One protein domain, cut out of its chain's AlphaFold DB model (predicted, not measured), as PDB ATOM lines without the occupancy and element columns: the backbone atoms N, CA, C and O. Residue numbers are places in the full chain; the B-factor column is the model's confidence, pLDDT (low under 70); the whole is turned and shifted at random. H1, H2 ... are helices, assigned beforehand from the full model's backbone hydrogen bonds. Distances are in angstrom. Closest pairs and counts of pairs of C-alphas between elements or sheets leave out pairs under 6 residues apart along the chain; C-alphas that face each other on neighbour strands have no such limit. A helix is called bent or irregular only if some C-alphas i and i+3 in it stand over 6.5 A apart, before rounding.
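Overview. This is residues 55 to 125 of the 125 residues of an uncharacterized protein of viral metagenome (UniProt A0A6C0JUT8). Helix H1 makes the core, with H4 packed nearly parallel to it on one side, H2 folded back beside it on another, and H5 crossing it steeply on the side away from H2. H3, a short helix beyond the far end of H2, turns the chain back toward H4; the packing is loose in places, with H2 meeting H1 over only part of its length and H5 near H1 but touching no helix. The printed part has 71 residues, with five named helices in the order H1, H2, H3, H4, H5 and no named strand, and its class is all helix. The whole is compact, with a radius of gyration of the C-alphas of 12.7 A and spans of 36 by 25 by 24 A.

Along the chain. H1 runs from residue 55, with its C-alpha at (97.447, 216.796, 1.151), to residue 66 and is 16.5 A long from first to last C-alpha. H2, residues 70 to 86, is the longest helix at 24.6 A and ends with C-alpha 86 at (99.342, 233.802, 5.279). H3 is residues 90 to 95, 8.4 A, and H4 is residues 98 to 105, 10.4 A. H5, residues 110 to 122, measures 18.4 A and ends with C-alpha 122 at (96.084, 204.650, -12.203). No helix is bent or irregular.

Arrangement. H1 and H2 form a helical hairpin and run opposite ways at a steep tilt of 40 degrees. They touch through residues 60 to 64 of H1 and 70 to 77 of H2 alone, and their closest C-alphas, those of Leu 64 and Ile 73, are 6.8 A apart. H2 and H3 touch only at the corner by their link, with residues 84 to 86 of H2 alone; the closest C-alphas, of Val 84 and Arg 93, are 5.5 A apart. H3 is close to H4 but not clearly touching, with the C-alphas of Ile 92 and Tyr 99 closest at 6.3 A. H4 touches H1 at a shallow tilt of 21 degrees, the same way, and the C-alphas of Leu 59 and Ile 101 are closest at 5.6 A. H5 and H1 are close but not clearly touching; they run opposite ways at a steep tilt of 57 degrees, with the C-alphas of Ile 62 and Phe 116 closest at 7.2 A. H2 is apart from H4 and H5. In H1, H2, H3, H4 and H5 every O i to N i+4 pair is within hydrogen-bond range.

Size, cuts and confidence. The two C-alphas farthest apart, those of Asn 88 and Asp 122, are 37.2 A apart. The printed part has no cut and ends at residue 125, the chain's last residue. The four links between helices are tight. The mean pLDDT of the printed part is 85.4, and residues 68 to 69 and 123 to 125 are under 70.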
ATOM      1  N   ASP A  55      98.702 216.091   1.420       88.94
ATOM      2  CA  ASP A  55      97.447 216.796   1.151       88.94
ATOM      3  C   ASP A  55      97.587 217.829   0.014       88.94
ATOM      4  O   ASP A  55      96.717 217.947  -0.846       88.94
ATOM      5  N   TRP A  56      98.716 218.531  -0.069       90.00
ATOM      6  CA  TRP A  56      99.010 219.462  -1.158       90.00
ATOM      7  C   TRP A  56      99.110 218.787  -2.528       90.00
ATOM      8  O   TRP A  56      98.619 219.348  -3.507       90.00
ATOM      9  N   PHE A  57      99.701 217.592  -2.610       89.44
ATOM     10  CA  PHE A  57      99.751 216.823  -3.856       89.44
ATOM     11  C   PHE A  57      98.352 216.368  -4.281       89.44
ATOM     12  O   PHE A  57      97.953 216.562  -5.427       89.44
ATOM     13  N   ILE A  58      97.565 215.849  -3.341       91.94
ATOM     14  CA  ILE A  58      96.183 215.436  -3.607       91.94
ATOM     15  C   ILE A  58      95.346 216.627  -4.097       91.94
ATOM     16  O   ILE A  58      94.607 216.527  -5.077       91.94
ATOM     17  N   LEU A  59      95.488 217.784  -3.448       91.50
ATOM     18  CA  LEU A  59      94.815 219.016  -3.850       91.50
ATOM     19  C   LEU A  59      95.231 219.477  -5.252       91.50
ATOM     20  O   LEU A  59      94.384 219.939  -6.015       91.50
ATOM     21  N   TRP A  60      96.509 219.332  -5.604       89.31
ATOM     22  CA  TRP A  60      97.000 219.604  -6.951       89.31
ATOM     23  C   TRP A  60      96.299 218.728  -7.998       89.31
ATOM     24  O   TRP A  60      95.771 219.255  -8.977       89.31
ATOM     25  N   CYS A  61      96.186 217.418  -7.758       89.44
ATOM     26  CA  CYS A  61      95.460 216.503  -8.644       89.44
ATOM     27  C   CYS A  61      93.979 216.886  -8.801       89.44
ATOM     28  O   CYS A  61      93.451 216.885  -9.910       89.44
ATOM     29  N   ILE A  62      93.314 217.281  -7.711       90.69
ATOM     30  CA  ILE A  62      91.916 217.742  -7.750       90.69
ATOM     31  C   ILE A  62      91.771 219.000  -8.615       90.69
ATOM     32  O   ILE A  62      90.825 219.109  -9.395       90.69
ATOM     33  N   LEU A  63      92.700 219.953  -8.500       88.31
ATOM     34  CA  LEU A  63      92.674 221.178  -9.299       88.31
ATOM     35  C   LEU A  63      92.937 220.904 -10.783       88.31
ATOM     36  O   LEU A  63      92.263 221.511 -11.613       88.31
ATOM     37  N   LEU A  64      93.831 219.961 -11.100       85.56
ATOM     38  CA  LEU A  64      94.065 219.495 -12.472       85.56
ATOM     39  C   LEU A  64      92.799 218.935 -13.127       85.56
ATOM     40  O   LEU A  64      92.583 219.128 -14.316       85.56
ATOM     41  N   MET A  65      91.940 218.270 -12.354       83.44
ATOM     42  CA  MET A  65      90.661 217.765 -12.862       83.44
ATOM     43  C   MET A  65      89.579 218.844 -12.970       83.44
ATOM     44  O   MET A  65      88.612 218.675 -13.710       83.44
ATOM     45  N   TYR A  66      89.695 219.931 -12.204       76.31
ATOM     46  CA  TYR A  66      88.691 220.994 -12.170       76.31
ATOM     47  C   TYR A  66      88.921 222.073 -13.237       76.31
ATOM     48  O   TYR A  66      87.974 222.725 -13.674       76.31
ATOM     49  N   ILE A  67      90.171 222.293 -13.639       73.00
ATOM     50  CA  ILE A  67      90.586 223.356 -14.554       73.00
ATOM     51  C   ILE A  67      91.389 222.662 -15.655       73.00
ATOM     52  O   ILE A  67      92.411 222.063 -15.379       73.00
ATOM     53  N   ASN A  68      90.928 222.678 -16.900       65.69
ATOM     54  CA  ASN A  68      91.540 221.885 -17.979       65.69
ATOM     55  C   ASN A  68      92.850 222.480 -18.557       65.69
ATOM     56  O   ASN A  68      93.302 222.006 -19.596       65.69
ATOM     57  N   ASP A  69      93.463 223.501 -17.938       67.12
ATOM     58  CA  ASP A  69      94.626 224.213 -18.503       67.12
ATOM     59  C   ASP A  69      95.813 224.345 -17.527       67.12
ATOM     60  O   ASP A  69      95.728 224.952 -16.462       67.12
ATOM     61  N   ASN A  70      96.955 223.768 -17.903       71.38
ATOM     62  CA  ASN A  70      98.020 223.367 -16.979       71.38
ATOM     63  C   ASN A  70      98.797 224.558 -16.372       71.38
ATOM     64  O   ASN A  70      99.173 224.526 -15.200       71.38
ATOM     65  N   LYS A  71      99.007 225.642 -17.139       77.94
ATOM     66  CA  LYS A  71      99.749 226.830 -16.657       77.94
ATOM     67  C   LYS A  71      98.944 227.669 -15.667       77.94
ATOM     68  O   LYS A  71      99.486 228.123 -14.662       77.94
ATOM     69  N   GLU A  72      97.651 227.849 -15.927       79.38
ATOM     70  CA  GLU A  72      96.773 228.624 -15.046       79.38
ATOM     71  C   GLU A  72      96.611 227.935 -13.678       79.38
ATOM     72  O   GLU A  72      96.528 228.586 -12.636       79.38
ATOM     73  N   ILE A  73      96.613 226.599 -13.662       78.56
ATOM     74  CA  ILE A  73      96.511 225.797 -12.437       78.56
ATOM     75  C   ILE A  73      97.750 225.955 -11.576       78.56
ATOM     76  O   ILE A  73      97.616 226.141 -10.369       78.56
ATOM     77  N   GLU A  74      98.942 225.911 -12.171       82.81
ATOM     78  CA  GLU A  74     100.189 226.068 -11.423       82.81
ATOM     79  C   GLU A  74     100.220 227.408 -10.679       82.81
ATOM     80  O   GLU A  74     100.549 227.472  -9.490       82.81
ATOM     81  N   GLU A  75      99.793 228.475 -11.349       84.31
ATOM     82  CA  GLU A  75      99.698 229.802 -10.755       84.31
ATOM     83  C   GLU A  75      98.614 229.872  -9.668       84.31
ATOM     84  O   GLU A  75      98.884 230.318  -8.548       84.31
ATOM     85  N   LYS A  76      97.418 229.330  -9.929       80.94
ATOM     86  CA  LYS A  76      96.339 229.239  -8.930       80.94
ATOM     87  C   LYS A  76      96.754 228.437  -7.698       80.94
ATOM     88  O   LYS A  76      96.420 228.826  -6.579       80.94
ATOM     89  N   PHE A  77      97.505 227.352  -7.870       87.88
ATOM     90  CA  PHE A  77      97.995 226.526  -6.772       87.88
ATOM     91  C   PHE A  77      99.034 227.264  -5.926       87.88
ATOM     92  O   PHE A  77      98.947 227.251  -4.695       87.88
ATOM     93  N   LYS A  78      99.967 227.988  -6.561       86.25
ATOM     94  CA  LYS A  78     100.925 228.861  -5.860       86.25
ATOM     95  C   LYS A  78     100.205 229.940  -5.049       86.25
ATOM     96  O   LYS A  78     100.517 230.131  -3.871       86.25
ATOM     97  N   ILE A  79      99.209 230.605  -5.642       86.94
ATOM     98  CA  ILE A  79      98.377 231.608  -4.959       86.94
ATOM     99  C   ILE A  79      97.649 230.984  -3.762       86.94
ATOM    100  O   ILE A  79      97.660 231.551  -2.670       86.94
ATOM    101  N   LEU A  80      97.055 229.801  -3.933       86.94
ATOM    102  CA  LEU A  80      96.336 229.101  -2.870       86.94
ATOM    103  C   LEU A  80      97.256 228.735  -1.699       86.94
ATOM    104  O   LEU A  80      96.923 229.015  -0.547       86.94
ATOM    105  N   LYS A  81      98.431 228.164  -1.988       86.50
ATOM    106  CA  LYS A  81      99.430 227.800  -0.976       86.50
ATOM    107  C   LYS A  81      99.893 229.027  -0.189       86.50
ATOM    108  O   LYS A  81      99.928 229.002   1.041       86.50
ATOM    109  N   ASN A  82     100.158 230.133  -0.884       87.88
ATOM    110  CA  ASN A  82     100.500 231.406  -0.251       87.88
ATOM    111  C   ASN A  82      99.362 231.941   0.625       87.88
ATOM    112  O   ASN A  82      99.618 232.404   1.737       87.88
ATOM    113  N   ASN A  83      98.116 231.850   0.152       86.56
ATOM    114  CA  ASN A  83      96.941 232.262   0.913       86.56
ATOM    115  C   ASN A  83      96.772 231.443   2.192       86.56
ATOM    116  O   ASN A  83      96.514 232.036   3.230       86.56
ATOM    117  N   VAL A  84      96.940 230.117   2.153       85.69
ATOM    118  CA  VAL A  84      96.857 229.263   3.355       85.69
ATOM    119  C   VAL A  84      97.943 229.619   4.364       85.69
ATOM    120  O   VAL A  84      97.632 229.841   5.533       85.69
ATOM    121  N   ASN A  85      99.189 229.771   3.911       82.19
ATOM    122  CA  ASN A  85     100.316 230.100   4.788       82.19
ATOM    123  C   ASN A  85     100.156 231.465   5.473       82.19
ATOM    124  O   ASN A  85     100.544 231.631   6.628       82.19
ATOM    125  N   LYS A  86      99.571 232.442   4.770       86.25
ATOM    126  CA  LYS A  86      99.342 233.802   5.279       86.25
ATOM    127  C   LYS A  86      97.971 233.984   5.942       86.25
ATOM    128  O   LYS A  86      97.692 235.066   6.450       86.25
ATOM    129  N   ASN A  87      97.103 232.967   5.947       84.44
ATOM    130  CA  ASN A  87      95.739 233.097   6.458       84.44
ATOM    131  C   ASN A  87      95.740 233.253   7.981       84.44
ATOM    132  O   ASN A  87      96.333 232.428   8.674       84.44
ATOM    133  N   ASN A  88      95.042 234.253   8.519       86.00
ATOM    134  CA  ASN A  88      94.907 234.453   9.969       86.00
ATOM    135  C   ASN A  88      94.018 233.401  10.652       86.00
ATOM    136  O   ASN A  88      94.060 233.256  11.871       86.00
ATOM    137  N   ASN A  89      93.238 232.638   9.884       87.69
ATOM    138  CA  ASN A  89      92.519 231.486  10.400       87.69
ATOM    139  C   ASN A  89      93.505 230.332  10.655       87.69
ATOM    140  O   ASN A  89      93.896 229.613   9.731       87.69
ATOM    141  N   LEU A  90      93.888 230.163  11.924       82.94
ATOM    142  CA  LEU A  90      94.803 229.110  12.370       82.94
ATOM    143  C   LEU A  90      94.310 227.714  11.979       82.94
ATOM    144  O   LEU A  90      95.118 226.891  11.572       82.94
ATOM    145  N   MET A  91      92.998 227.459  12.024       83.81
ATOM    146  CA  MET A  91      92.439 226.162  11.635       83.81
ATOM    147  C   MET A  91      92.717 225.855  10.162       83.81
ATOM    148  O   MET A  91      93.176 224.766   9.856       83.81
ATOM    149  N   ILE A  92      92.521 226.817   9.254       82.44
ATOM    150  CA  ILE A  92      92.850 226.630   7.828       82.44
ATOM    151  C   ILE A  92      94.356 226.421   7.645       82.44
ATOM    152  O   ILE A  92      94.771 225.592   6.842       82.44
ATOM    153  N   ARG A  93      95.176 227.160   8.397       76.50
ATOM    154  CA  ARG A  93      96.636 227.047   8.332       76.50
ATOM    155  C   ARG A  93      97.127 225.666   8.786       76.50
ATOM    156  O   ARG A  93      98.001 225.106   8.136       76.50
ATOM    157  N   TYR A  94      96.549 225.121   9.859       79.06
ATOM    158  CA  TYR A  94      96.895 223.805  10.408       79.06
ATOM    159  C   TYR A  94      96.229 222.632   9.672       79.06
ATOM    160  O   TYR A  94      96.839 221.575   9.573       79.06
ATOM    161  N   GLU A  95      95.018 222.797   9.118       82.69
ATOM    162  CA  GLU A  95      94.395 221.795   8.230       82.69
ATOM    163  C   GLU A  95      95.069 221.732   6.847       82.69
ATOM    164  O   GLU A  95      94.808 220.801   6.085       82.69
ATOM    165  N   GLY A  96      95.903 222.719   6.505       83.94
ATOM    166  CA  GLY A  96      96.690 222.736   5.277       83.94
ATOM    167  C   GLY A  96      95.834 222.684   4.009       83.94
ATOM    168  O   GLY A  96      94.882 223.451   3.823       83.94
ATOM    169  N   GLY A  97      96.185 221.767   3.110       87.50
ATOM    170  CA  GLY A  97      95.447 221.499   1.880       87.50
ATOM    171  C   GLY A  97      94.088 220.837   2.130       87.50
ATOM    172  O   GLY A  97      93.172 221.007   1.321       87.50
ATOM    173  N   MET A  98      93.896 220.148   3.261       91.38
ATOM    174  CA  MET A  98      92.705 219.326   3.503       91.38
ATOM    175  C   MET A  98      91.404 220.133   3.592       91.38
ATOM    176  O   MET A  98      90.351 219.668   3.140       91.38
ATOM    177  N   TYR A  99      91.464 221.364   4.104       91.31
ATOM    178  CA  TYR A  99      90.326 222.288   4.080       91.31
ATOM    179  C   TYR A  99      89.816 222.508   2.645       91.31
ATOM    180  O   TYR A  99      88.617 222.423   2.362       91.31
ATOM    181  N   TRP A 100      90.739 222.753   1.714       89.69
ATOM    182  CA  TRP A 100      90.416 223.013   0.315       89.69
ATOM    183  C   TRP A 100      90.004 221.749  -0.425       89.69
ATOM    184  O   TRP A 100      89.055 221.805  -1.202       89.69
ATOM    185  N   ILE A 101      90.633 220.610  -0.134       93.44
ATOM    186  CA  ILE A 101      90.232 219.308  -0.677       93.44
ATOM    187  C   ILE A 101      88.747 219.057  -0.408       93.44
ATOM    188  O   ILE A 101      87.985 218.863  -1.354       93.44
ATOM    189  N   LYS A 102      88.306 219.146   0.858       93.75
ATOM    190  CA  LYS A 102      86.885 218.984   1.232       93.75
ATOM    191  C   LYS A 102      85.993 219.927   0.417       93.75
ATOM    192  O   LYS A 102      84.969 219.518  -0.126       93.75
ATOM    193  N   ARG A 103      86.418 221.188   0.286       91.31
ATOM    194  CA  ARG A 103      85.678 222.239  -0.423       91.31
ATOM    195  C   ARG A 103      85.532 221.973  -1.922       91.31
ATOM    196  O   ARG A 103      84.479 222.278  -2.474       91.31
ATOM    197  N   TYR A 104      86.562 221.454  -2.587       91.81
ATOM    198  CA  TYR A 104      86.513 221.146  -4.019       91.81
ATOM    199  C   TYR A 104      85.803 219.817  -4.296       91.81
ATOM    200  O   TYR A 104      84.953 219.773  -5.181       91.81
ATOM    201  N   ILE A 105      86.038 218.775  -3.493       94.38
ATOM    202  CA  ILE A 105      85.338 217.484  -3.622       94.38
ATOM    203  C   ILE A 105      83.828 217.632  -3.399       94.38
ATOM    204  O   ILE A 105      83.039 216.983  -4.087       94.38
ATOM    205  N   ALA A 106      83.397 218.528  -2.507       93.56
ATOM    206  CA  ALA A 106      81.977 218.841  -2.325       93.56
ATOM    207  C   ALA A 106      81.319 219.421  -3.592       93.56
ATOM    208  O   ALA A 106      80.114 219.285  -3.769       93.56
ATOM    209  N   LYS A 107      82.095 220.045  -4.490       91.56
ATOM    210  CA  LYS A 107      81.600 220.583  -5.769       91.56
ATOM    211  C   LYS A 107      81.619 219.562  -6.903       91.56
ATOM    212  O   LYS A 107      81.050 219.829  -7.957       91.56
ATOM    213  N   PHE A 108      82.300 218.434  -6.723       92.12
ATOM    214  CA  PHE A 108      82.353 217.388  -7.736       92.12
ATOM    215  C   PHE A 108      81.031 216.632  -7.771       92.12
ATOM    216  O   PHE A 108      80.457 216.319  -6.731       92.12
ATOM    217  N   SER A 109      80.593 216.279  -8.973       93.00
ATOM    218  CA  SER A 109      79.574 215.251  -9.170       93.00
ATOM    219  C   SER A 109      80.087 213.875  -8.735       93.00
ATOM    220  O   SER A 109      81.295 213.628  -8.709       93.00
ATOM    221  N   VAL A 110      79.166 212.939  -8.485       94.44
ATOM    222  CA  VAL A 110      79.493 211.527  -8.206       94.44
ATOM    223  C   VAL A 110      80.461 210.955  -9.248       94.44
ATOM    224  O   VAL A 110      81.444 210.309  -8.893       94.44
ATOM    225  N   LYS A 111      80.237 211.254 -10.536       93.81
ATOM    226  CA  LYS A 111      81.118 210.819 -11.624       93.81
ATOM    227  C   LYS A 111      82.537 211.371 -11.466       93.81
ATOM    228  O   LYS A 111      83.480 210.596 -11.467       93.81
ATOM    229  N   GLN A 112      82.688 212.681 -11.269       93.81
ATOM    230  CA  GLN A 112      84.007 213.307 -11.108       93.81
ATOM    231  C   GLN A 112      84.767 212.772  -9.890       93.81
ATOM    232  O   GLN A 112      85.985 212.639  -9.937       93.81
ATOM    233  N   ARG A 113      84.063 212.444  -8.800       95.75
ATOM    234  CA  ARG A 113      84.670 211.813  -7.621       95.75
ATOM    235  C   ARG A 113      85.180 210.403  -7.921       95.75
ATOM    236  O   ARG A 113      86.275 210.052  -7.491       95.75
ATOM    237  N   ASN A 114      84.418 209.621  -8.683       95.00
ATOM    238  CA  ASN A 114      84.845 208.295  -9.133       95.00
ATOM    239  C   ASN A 114      86.034 208.387 -10.103       95.00
ATOM    240  O   ASN A 114      87.003 207.648  -9.945       95.00
ATOM    241  N   ASP A 115      85.991 209.329 -11.051       93.44
ATOM    242  CA  ASP A 115      87.083 209.590 -11.993       93.44
ATOM    243  C   ASP A 115      88.361 210.012 -11.251       93.44
ATOM    244  O   ASP A 115      89.448 209.569 -11.606       93.44
ATOM    245  N   PHE A 116      88.238 210.811 -10.186       93.62
ATOM    246  CA  PHE A 116      89.362 211.193  -9.329       93.62
ATOM    247  C   PHE A 116      89.992 209.993  -8.617       93.62
ATOM    248  O   PHE A 116      91.207 209.830  -8.665       93.62
ATOM    249  N   ILE A 117      89.184 209.134  -7.986       94.25
ATOM    250  CA  ILE A 117      89.698 207.925  -7.320       94.25
ATOM    251  C   ILE A 117      90.415 207.031  -8.335       94.25
ATOM    252  O   ILE A 117      91.509 206.544  -8.063       94.25
ATOM    253  N   LYS A 118      89.825 206.851  -9.522       92.81
ATOM    254  CA  LYS A 118      90.448 206.081 -10.597       92.81
ATOM    255  C   LYS A 118      91.775 206.704 -11.035       92.81
ATOM    256  O   LYS A 118      92.768 205.997 -11.100       92.81
ATOM    257  N   TYR A 119      91.805 208.017 -11.269       88.94
ATOM    258  CA  TYR A 119      93.023 208.740 -11.636       88.94
ATOM    259  C   TYR A 119      94.141 208.551 -10.607       88.94
ATOM    260  O   TYR A 119      95.285 208.348 -10.996       88.94
ATOM    261  N   MET A 120      93.819 208.606  -9.311       89.62
ATOM    262  CA  MET A 120      94.801 208.421  -8.240       89.62
ATOM    263  C   MET A 120      95.351 206.989  -8.188       89.62
ATOM    264  O   MET A 120      96.545 206.835  -7.978       89.62
ATOM    265  N   ASN A 121      94.518 205.972  -8.432       88.25
ATOM    266  CA  ASN A 121      94.963 204.571  -8.498       88.25
ATOM    267  C   ASN A 121      95.758 204.263  -9.782       88.25
ATOM    268  O   ASN A 121      96.710 203.498  -9.758       88.25
ATOM    269  N   ASP A 122      95.386 204.857 -10.921       82.56
ATOM    270  CA  ASP A 122      96.084 204.650 -12.203       82.56
ATOM    271  C   ASP A 122      97.469 205.338 -12.229       82.56
ATOM    272  O   ASP A 122      98.275 205.102 -13.130       82.56
ATOM    273  N   LYS A 123      97.734 206.230 -11.266       65.81
ATOM    274  CA  LYS A 123      98.957 207.034 -11.124       65.81
ATOM    275  C   LYS A 123      99.942 206.471 -10.095       65.81
ATOM    276  O   LYS A 123     100.847 207.212  -9.715       65.81
ATOM    277  N   ASP A 124      99.791 205.214  -9.677       50.34
ATOM    278  CA  ASP A 124     100.758 204.533  -8.808       50.34
ATOM    279  C   ASP A 124     102.173 204.618  -9.424       50.34
ATOM    280  O   ASP A 124     102.456 204.012 -10.462       50.34
ATOM    281  N   TYR A 125     103.025 205.444  -8.807       44.69
ATOM    282  CA  TYR A 125     104.462 205.575  -9.077       44.69
ATOM    283  C   TYR A 125     105.259 204.655  -8.156       44.69
ATOM    284  O   TYR A 125     104.926 204.607  -6.950       44.69
TER     285      TYR A 125